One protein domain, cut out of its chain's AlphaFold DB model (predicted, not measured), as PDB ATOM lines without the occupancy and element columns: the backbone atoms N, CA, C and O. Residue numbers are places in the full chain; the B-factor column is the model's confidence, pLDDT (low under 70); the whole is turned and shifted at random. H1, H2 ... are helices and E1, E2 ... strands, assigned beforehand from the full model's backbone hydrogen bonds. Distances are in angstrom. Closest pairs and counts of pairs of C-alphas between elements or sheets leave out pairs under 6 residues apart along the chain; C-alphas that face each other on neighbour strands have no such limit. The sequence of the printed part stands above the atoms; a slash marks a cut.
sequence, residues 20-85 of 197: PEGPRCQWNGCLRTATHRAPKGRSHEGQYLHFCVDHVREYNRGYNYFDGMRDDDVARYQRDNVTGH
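AT A GLANCE: This is residues 20 to 85 of the 197 residues of the protein "DnaJ domain-containing protein" of Hyphomicrobiales bacterium (UniProt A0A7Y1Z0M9). A small two-stranded hairpin, E1 and E2, with helix H1 beside it makes a body at one end, and a link leads away to helix H2, set apart at the far end. The 66 printed residues run E1, E2, H1, H2; the class is mixed, with under half in named elements. The whole is loose, radius of gyration of the C-alphas 15.1 A, spanning 42 by 21 by 17 A.

IN THESE COORDINATES: After unnamed residues 20 to 35, E1 is residues 36 to 39, from C-alpha 36 at (-16.571, -14.847, 46.806). E2 is residues 48 to 51. H1, residues 53 to 62, measures 14.8 A; H2, residues 71 to 82, 17.2 A, ending at (9.950, -3.566, 46.297).

HOW THE PARTS SIT: E1 and E2 form an antiparallel hairpin at 141 degrees, with N 38 and O 49 2.9 A apart, within hydrogen-bond range. The closest C-alphas of E1 and H1, Ala 38 and Val 56, are 6.8 A apart. E2 and H1 are near each other. H2 is apart from E1, E2 and H1. In H1 and H2 every O i to N i+4 pair is within hydrogen-bond range.

THE WHOLE: The printed part has no cut and no long link between named elements. Residues 78 to 84 stand free. Residue 20 is under pLDDT 70.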
ATOM      1  N   PRO A  20     -26.181 -16.749  52.839       66.12
ATOM      2  CA  PRO A  20     -25.695 -15.659  52.019       66.12
ATOM      3  C   PRO A  20     -26.597 -15.481  50.794       66.12
ATOM      4  O   PRO A  20     -26.535 -16.245  49.829       66.12
ATOM      5  N   GLU A  21     -27.407 -14.427  50.818       74.19
ATOM      6  CA  GLU A  21     -28.112 -13.922  49.647       74.19
ATOM      7  C   GLU A  21     -27.096 -13.282  48.691       74.19
ATOM      8  O   GLU A  21     -26.309 -12.410  49.069       74.19
ATOM      9  N   GLY A  22     -27.062 -13.739  47.440       75.25
ATOM     10  CA  GLY A  22     -26.073 -13.261  46.483       75.25
ATOM     11  C   GLY A  22     -26.319 -13.735  45.053       75.25
ATOM     12  O   GLY A  22     -27.188 -14.578  44.810       75.25
ATOM     13  N   PRO A  23     -25.553 -13.196  44.088       84.56
ATOM     14  CA  PRO A  23     -25.641 -13.610  42.695       84.56
ATOM     15  C   PRO A  23     -25.283 -15.094  42.537       84.56
ATOM     16  O   PRO A  23     -24.611 -15.687  43.382       84.56
ATOM     17  N   ARG A  24     -25.718 -15.710  41.436       91.25
ATOM     18  CA  ARG A  24     -25.352 -17.095  41.114       91.25
ATOM     19  C   ARG A  24     -23.878 -17.197  40.730       91.25
ATOM     20  O   ARG A  24     -23.295 -16.261  40.181       91.25
ATOM     21  N   CYS A  25     -23.288 -18.352  41.012       93.44
ATOM     22  CA  CYS A  25     -21.931 -18.682  40.601       93.44
ATOM     23  C   CYS A  25     -21.791 -18.610  39.074       93.44
ATOM     24  O   CYS A  25     -22.578 -19.204  38.349       93.44
ATOM     25  N   GLN A  26     -20.761 -17.912  38.595       93.25
ATOM     26  CA  GLN A  26     -20.486 -17.732  37.162       93.25
ATOM     27  C   GLN A  26     -19.728 -18.912  36.529       93.25
ATOM     28  O   GLN A  26     -19.280 -18.824  35.392       93.25
ATOM     29  N   TRP A  27     -19.549 -20.007  37.267       90.69
ATOM     30  CA  TRP A  27     -18.919 -21.218  36.752       90.69
ATOM     31  C   TRP A  27     -19.914 -22.010  35.903       90.69
ATOM     32  O   TRP A  27     -21.090 -22.109  36.267       90.69
ATOM     33  N   ASN A  28     -19.444 -22.600  34.804       89.62
ATOM     34  CA  ASN A  28     -20.292 -23.314  33.851       89.62
ATOM     35  C   ASN A  28     -21.121 -24.400  34.561       89.62
ATOM     36  O   ASN A  28     -20.570 -25.322  35.158       89.62
ATOM     37  N   GLY A  29     -22.451 -24.269  34.513       89.25
ATOM     38  CA  GLY A  29     -23.388 -25.235  35.099       89.25
ATOM     39  C   GLY A  29     -23.582 -25.152  36.622       89.25
ATOM     40  O   GLY A  29     -24.251 -26.013  37.186       89.25
ATOM     41  N   CYS A  30     -23.043 -24.141  37.312       91.62
ATOM     42  CA  CYS A  30     -23.219 -23.999  38.759       91.62
ATOM     43  C   CYS A  30     -24.434 -23.134  39.126       91.62
ATOM     44  O   CYS A  30     -24.570 -22.009  38.656       91.62
ATOM     45  N   LEU A  31     -25.271 -23.614  40.053       87.50
ATOM     46  CA  LEU A  31     -26.435 -22.877  40.572       87.50
ATOM     47  C   LEU A  31     -26.261 -22.367  42.013       87.50
ATOM     48  O   LEU A  31     -27.177 -21.765  42.567       87.50
ATOM     49  N   ARG A  32     -25.094 -22.596  42.626       87.94
ATOM     50  CA  ARG A  32     -24.804 -22.180  44.008       87.94
ATOM     51  C   ARG A  32     -24.648 -20.663  44.121       87.94
ATOM     52  O   ARG A  32     -24.297 -19.997  43.143       87.94
ATOM     53  N   THR A  33     -24.857 -20.128  45.321       90.25
ATOM     54  CA  THR A  33     -24.652 -18.706  45.621       90.25
ATOM     55  C   THR A  33     -23.169 -18.339  45.556       90.25
ATOM     56  O   THR A  33     -22.281 -19.101  45.953       90.25
ATOM     57  N   ALA A  34     -22.888 -17.171  44.988       89.94
ATOM     58  CA  ALA A  34     -21.544 -16.675  44.773       89.94
ATOM     59  C   ALA A  34     -21.144 -15.687  45.869       89.94
ATOM     60  O   ALA A  34     -21.326 -14.474  45.752       89.94
ATOM     61  N   THR A  35     -20.578 -16.225  46.941       89.56
ATOM     62  CA  THR A  35     -20.119 -15.460  48.105       89.56
ATOM     63  C   THR A  35     -18.779 -14.762  47.882       89.56
ATOM     64  O   THR A  35     -18.467 -13.781  48.556       89.56
ATOM     65  N   HIS A  36     -17.969 -15.244  46.938       91.62
ATOM     66  CA  HIS A  36     -16.571 -14.847  46.806       91.62
ATOM     67  C   HIS A  36     -16.267 -14.225  45.444       91.62
ATOM     68  O   HIS A  36     -16.796 -14.636  44.410       91.62
ATOM     69  N   ARG A  37     -15.366 -13.238  45.464       92.56
ATOM     70  CA  ARG A  37     -14.879 -12.504  44.293       92.56
ATOM     71  C   ARG A  37     -13.504 -13.029  43.882       92.56
ATOM     72  O   ARG A  37     -12.634 -13.160  44.737       92.56
ATOM     73  N   ALA A  38     -13.311 -13.278  42.591       93.12
ATOM     74  CA  ALA A  38     -12.034 -13.668  42.000       93.12
ATOM     75  C   ALA A  38     -11.649 -12.689  40.875       93.12
ATOM     76  O   ALA A  38     -12.528 -12.284  40.114       93.12
ATOM     77  N   PRO A  39     -10.386 -12.249  40.763       93.31
ATOM     78  CA  PRO A  39      -9.962 -11.303  39.725       93.31
ATOM     79  C   PRO A  39     -10.070 -11.934  38.333       93.31
ATOM     80  O   PRO A  39      -9.751 -13.101  38.188       93.31
ATOM     81  N   LYS A  40     -10.467 -11.184  37.296       89.25
ATOM     82  CA  LYS A  40     -10.568 -11.716  35.916       89.25
ATOM     83  C   LYS A  40      -9.220 -11.960  35.221       89.25
ATOM     84  O   LYS A  40      -9.190 -12.621  34.189       89.25
ATOM     85  N   GLY A  41      -8.124 -11.426  35.758       86.75
ATOM     86  CA  GLY A  41      -6.785 -11.517  35.167       86.75
ATOM     87  C   GLY A  41      -6.140 -10.149  34.946       86.75
ATOM     88  O   GLY A  41      -6.736  -9.113  35.239       86.75
ATOM     89  N   ARG A  42      -4.910 -10.155  34.422       82.44
ATOM     90  CA  ARG A  42      -4.072  -8.957  34.252       82.44
ATOM     91  C   ARG A  42      -4.676  -7.900  33.322       82.44
ATOM     92  O   ARG A  42      -4.557  -6.718  33.598       82.44
ATOM     93  N   SER A  43      -5.351  -8.295  32.244       82.19
ATOM     94  CA  SER A  43      -5.959  -7.346  31.288       82.19
ATOM     95  C   SER A  43      -7.302  -6.770  31.753       82.19
ATOM     96  O   SER A  43      -7.888  -5.928  31.077       82.19
ATOM     97  N   HIS A  44      -7.806  -7.228  32.900       85.00
ATOM     98  CA  HIS A  44      -9.107  -6.854  33.446       85.00
ATOM     99  C   HIS A  44      -8.974  -6.440  34.916       85.00
ATOM    100  O   HIS A  44      -9.715  -6.913  35.783       85.00
ATOM    101  N   GLU A  45      -8.012  -5.557  35.199       83.69
ATOM    102  CA  GLU A  45      -7.802  -4.992  36.533       83.69
ATOM    103  C   GLU A  45      -9.089  -4.322  37.040       83.69
ATOM    104  O   GLU A  45      -9.795  -3.632  36.305       83.69
ATOM    105  N   GLY A  46      -9.442  -4.586  38.298       86.50
ATOM    106  CA  GLY A  46     -10.673  -4.077  38.908       86.50
ATOM    107  C   GLY A  46     -11.959  -4.810  38.509       86.50
ATOM    108  O   GLY A  46     -13.007  -4.526  39.090       86.50
ATOM    109  N   GLN A  47     -11.910  -5.776  37.587       92.00
ATOM    110  CA  GLN A  47     -13.060  -6.622  37.273       92.00
ATOM    111  C   GLN A  47     -12.966  -7.971  37.987       92.00
ATOM    112  O   GLN A  47     -11.944  -8.659  37.934       92.00
ATOM    113  N   TYR A  48     -14.075  -8.379  38.602       92.06
ATOM    114  CA  TYR A  48     -14.152  -9.606  39.385       92.06
ATOM    115  C   TYR A  48     -15.239 -10.546  38.849       92.06
ATOM    116  O   TYR A  48     -16.290 -10.103  38.385       92.06
ATOM    117  N   LEU A  49     -14.967 -11.845  38.917       91.81
ATOM    118  CA  LEU A  49     -15.926 -12.934  38.758       91.81
ATOM    119  C   LEU A  49     -16.466 -13.327  40.129       91.81
ATOM    120  O   LEU A  49     -15.770 -13.222  41.141       91.81
ATOM    121  N   HIS A  50     -17.705 -13.801  40.151       93.06
ATOM    122  CA  HIS A  50     -18.377 -14.242  41.366       93.06
ATOM    123  C   HIS A  50     -18.516 -15.769  41.369       93.06
ATOM    124  O   HIS A  50     -19.160 -16.352  40.492       93.06
ATOM    125  N   PHE A  51     -17.939 -16.420  42.380       94.94
ATOM    126  CA  PHE A  51     -17.906 -17.877  42.508       94.94
ATOM    127  C   PHE A  51     -18.352 -18.356  43.901       94.94
ATOM    128  O   PHE A  51     -18.312 -17.612  44.883       94.94
ATOM    129  N   CYS A  52     -18.776 -19.621  43.984       93.62
ATOM    130  CA  CYS A  52     -18.993 -20.328  45.250       93.62
ATOM    131  C   CYS A  52     -17.664 -20.867  45.809       93.62
ATOM    132  O   CYS A  52     -16.681 -20.968  45.078       93.62
ATOM    133  N   VAL A  53     -17.637 -21.265  47.087       91.88
ATOM    134  CA  VAL A  53     -16.416 -21.697  47.806       91.88
ATOM    135  C   VAL A  53     -15.563 -22.696  47.014       91.88
ATOM    136  O   VAL A  53     -14.349 -22.521  46.911       91.88
ATOM    137  N   ASP A  54     -16.179 -23.717  46.420       93.56
ATOM    138  CA  ASP A  54     -15.433 -24.763  45.713       93.56
ATOM    139  C   ASP A  54     -14.815 -24.264  44.403       93.56
ATOM    140  O   ASP A  54     -13.639 -24.515  44.145       93.56
ATOM    141  N   HIS A  55     -15.561 -23.484  43.616       94.81
ATOM    142  CA  HIS A  55     -15.065 -22.965  42.339       94.81
ATOM    143  C   HIS A  55     -14.049 -21.838  42.520       94.81
ATOM    144  O   HIS A  55     -13.145 -21.702  41.706       94.81
ATOM    145  N   VAL A  56     -14.111 -21.074  43.614       94.38
ATOM    146  CA  VAL A  56     -13.042 -20.116  43.954       94.38
ATOM    147  C   VAL A  56     -11.737 -20.851  44.220       94.38
ATOM    148  O   VAL A  56     -10.679 -20.400  43.797       94.38
ATOM    149  N   ARG A  57     -11.790 -21.984  44.930       94.00
ATOM    150  CA  ARG A  57     -10.599 -22.795  45.217       94.00
ATOM    151  C   ARG A  57     -10.024 -23.407  43.950       94.00
ATOM    152  O   ARG A  57      -8.812 -23.520  43.829       94.00
ATOM    153  N   GLU A  58     -10.872 -23.845  43.028       94.75
ATOM    154  CA  GLU A  58     -10.439 -24.328  41.716       94.75
ATOM    155  C   GLU A  58      -9.830 -23.204  40.870       94.75
ATOM    156  O   GLU A  58      -8.703 -23.346  40.401       94.75
ATOM    157  N   TYR A  59     -10.491 -22.046  40.801       94.12
ATOM    158  CA  TYR A  59      -9.985 -20.859  40.116       94.12
ATOM    159  C   TYR A  59      -8.623 -20.418  40.664       94.12
ATOM    160  O   TYR A  59      -7.662 -20.294  39.914       94.12
ATOM    161  N   ASN A  60      -8.506 -20.248  41.983       92.31
ATOM    162  CA  ASN A  60      -7.271 -19.795  42.626       92.31
ATOM    163  C   ASN A  60      -6.121 -20.799  42.479       92.31
ATOM    164  O   ASN A  60      -4.968 -20.382  42.478       92.31
ATOM    165  N   ARG A  61      -6.410 -22.103  42.354       93.25
ATOM    166  CA  ARG A  61      -5.384 -23.127  42.095       93.25
ATOM    167  C   ARG A  61      -4.763 -22.986  40.705       93.25
ATOM    168  O   ARG A  61      -3.577 -23.252  40.563       93.25
ATOM    169  N   GLY A  62      -5.548 -22.577  39.708       90.75
ATOM    170  CA  GLY A  62      -5.072 -22.338  38.342       90.75
ATOM    171  C   GLY A  62      -4.676 -20.887  38.050       90.75
ATOM    172  O   GLY A  62      -4.154 -20.606  36.976       90.75
ATOM    173  N   TYR A  63      -4.938 -19.952  38.964       91.06
ATOM    174  CA  TYR A  63      -4.733 -18.532  38.711       91.06
ATOM    175  C   TYR A  63      -3.258 -18.142  38.820       91.06
ATOM    176  O   TYR A  63      -2.666 -18.186  39.899       91.06
ATOM    177  N   ASN A  64      -2.688 -17.672  37.712       90.38
ATOM    178  CA  ASN A  64      -1.371 -17.051  37.679       90.38
ATOM    179  C   ASN A  64      -1.473 -15.648  37.062       90.38
ATOM    180  O   ASN A  64      -1.836 -15.494  35.900       90.38
ATOM    181  N   TYR A  65      -1.132 -14.615  37.836       87.75
ATOM    182  CA  TYR A  65      -1.162 -13.223  37.367       87.75
ATOM    183  C   TYR A  65      -0.137 -12.944  36.247       87.75
ATOM    184  O   TYR A  65      -0.348 -12.047  35.431       87.75
ATOM    185  N   PHE A  66       0.953 -13.717  36.194       89.06
ATOM    186  CA  PHE A  66       2.048 -13.564  35.230       89.06
ATOM    187  C   PHE A  66       1.949 -14.508  34.027       89.06
ATOM    188  O   PHE A  66       2.907 -14.613  33.264       89.06
ATOM    189  N   ASP A  67       0.822 -15.201  33.848       87.81
ATOM    190  CA  ASP A  67       0.642 -16.084  32.698       87.81
ATOM    191  C   ASP A  67       0.765 -15.302  31.375       87.81
ATOM    192  O   ASP A  67       0.167 -14.236  31.202       87.81
ATOM    193  N   GLY A  68       1.610 -15.791  30.463       86.44
ATOM    194  CA  GLY A  68       1.957 -15.119  29.204       86.44
ATOM    195  C   GLY A  68       2.958 -13.952  29.296       86.44
ATOM    196  O   GLY A  68       3.220 -13.305  28.280       86.44
ATOM    197  N   MET A  69       3.533 -13.655  30.469       90.06
ATOM    198  CA  MET A  69       4.597 -12.653  30.618       90.06
ATOM    199  C   MET A  69       5.986 -13.279  30.404       90.06
ATOM    200  O   MET A  69       6.239 -14.402  30.829       90.06
ATOM    201  N   ARG A  70       6.910 -12.547  29.763       93.81
ATOM    202  CA  ARG A  70       8.319 -12.964  29.654       93.81
ATOM    203  C   ARG A  70       8.994 -12.894  31.023       93.81
ATOM    204  O   ARG A  70       8.745 -11.955  31.777       93.81
ATOM    205  N   ASP A  71       9.935 -13.792  31.289       92.38
ATOM    206  CA  ASP A  71      10.669 -13.835  32.564       92.38
ATOM    207  C   ASP A  71      11.334 -12.491  32.925       92.38
ATOM    208  O   ASP A  71      11.288 -12.058  34.078       92.38
ATOM    209  N   ASP A  72      11.869 -11.770  31.931       94.31
ATOM    210  CA  ASP A  72      12.446 -10.427  32.112       94.31
ATOM    211  C   ASP A  72      11.435  -9.410  32.668       94.31
ATOM    212  O   ASP A  72      11.764  -8.560  33.505       94.31
ATOM    213  N   ASP A  73      10.194  -9.474  32.184       91.31
ATOM    214  CA  ASP A  73       9.118  -8.574  32.583       91.31
ATOM    215  C   ASP A  73       8.616  -8.926  33.992       91.31
ATOM    216  O   ASP A  73       8.343  -8.017  34.783       91.31
ATOM    217  N   VAL A  74       8.596 -10.219  34.347       91.44
ATOM    218  CA  VAL A  74       8.306 -10.692  35.712       91.44
ATOM    219  C   VAL A  74       9.376 -10.193  36.685       91.44
ATOM    220  O   VAL A  74       9.051  -9.614  37.724       91.44
ATOM    221  N   ALA A  75      10.657 -10.334  36.332       92.44
ATOM    222  CA  ALA A  75      11.771  -9.856  37.148       92.44
ATOM    223  C   ALA A  75      11.745  -8.327  37.327       92.44
ATOM    224  O   ALA A  75      12.068  -7.812  38.401       92.44
ATOM    225  N   ARG A  76      11.338  -7.576  36.293       90.56
ATOM    226  CA  ARG A  76      11.121  -6.124  36.401       90.56
ATOM    227  C   ARG A  76       9.986  -5.802  37.368       90.56
ATOM    228  O   ARG A  76      10.195  -5.003  38.274       90.56
ATOM    229  N   TYR A  77       8.839  -6.463  37.229       90.56
ATOM    230  CA  TYR A  77       7.692  -6.251  38.111       90.56
ATOM    231  C   TYR A  77       8.028  -6.544  39.582       90.56
ATOM    232  O   TYR A  77       7.666  -5.771  40.467       90.56
ATOM    233  N   GLN A  78       8.793  -7.606  39.853       92.19
ATOM    234  CA  GLN A  78       9.277  -7.921  41.201       92.19
ATOM    235  C   GLN A  78      10.189  -6.825  41.770       92.19
ATOM    236  O   GLN A  78      10.022  -6.436  42.927       92.19
ATOM    237  N   ARG A  79      11.119  -6.285  40.969       90.00
ATOM    238  CA  ARG A  79      11.973  -5.155  41.383       90.00
ATOM    239  C   ARG A  79      11.157  -3.896  41.676       90.00
ATOM    240  O   ARG A  79      11.417  -3.216  42.667       90.00
ATOM    241  N   ASP A  80      10.160  -3.606  40.849       90.44
ATOM    242  CA  ASP A  80       9.319  -2.420  41.012       90.44
ATOM    243  C   ASP A  80       8.396  -2.543  42.238       90.44
ATOM    244  O   ASP A  80       8.213  -1.562  42.961       90.44
ATOM    245  N   ASN A  81       7.893  -3.748  42.541       90.75
ATOM    246  CA  ASN A  81       7.095  -4.039  43.740       90.75
ATOM    247  C   ASN A  81       7.820  -3.698  45.043       90.75
ATOM    248  O   ASN A  81       7.197  -3.167  45.961       90.75
ATOM    249  N   VAL A  82       9.135  -3.939  45.121       90.31
ATOM    250  CA  VAL A  82       9.950  -3.566  46.297       90.31
ATOM    251  C   VAL A  82       9.841  -2.070  46.588       90.31
ATOM    252  O   VAL A  82       9.889  -1.653  47.743       90.31
ATOM    253  N   THR A  83       9.642  -1.261  45.547       85.06
ATOM    254  CA  THR A  83       9.519   0.194  45.669       85.06
ATOM    255  C   THR A  83       8.072   0.693  45.561       85.06
ATOM    256  O   THR A  83       7.838   1.900  45.476       85.06
ATOM    257  N   GLY A  84       7.089  -0.213  45.528       88.62
ATOM    258  CA  GLY A  84       5.678   0.123  45.330       88.62
ATOM    259  C   GLY A  84       5.391   0.789  43.981       88.62
ATOM    260  O   GLY A  84       4.602   1.728  43.923       88.62
ATOM    261  N   HIS A  85       6.088   0.370  42.919       87.50
ATOM    262  CA  HIS A  85       6.010   0.940  41.565       87.50
ATOM    263  C   HIS A  85       6.317   2.442  41.477       87.50
ATOM    264  O   HIS A  85       5.989   3.101  40.488       87.50
TER     265      HIS A  85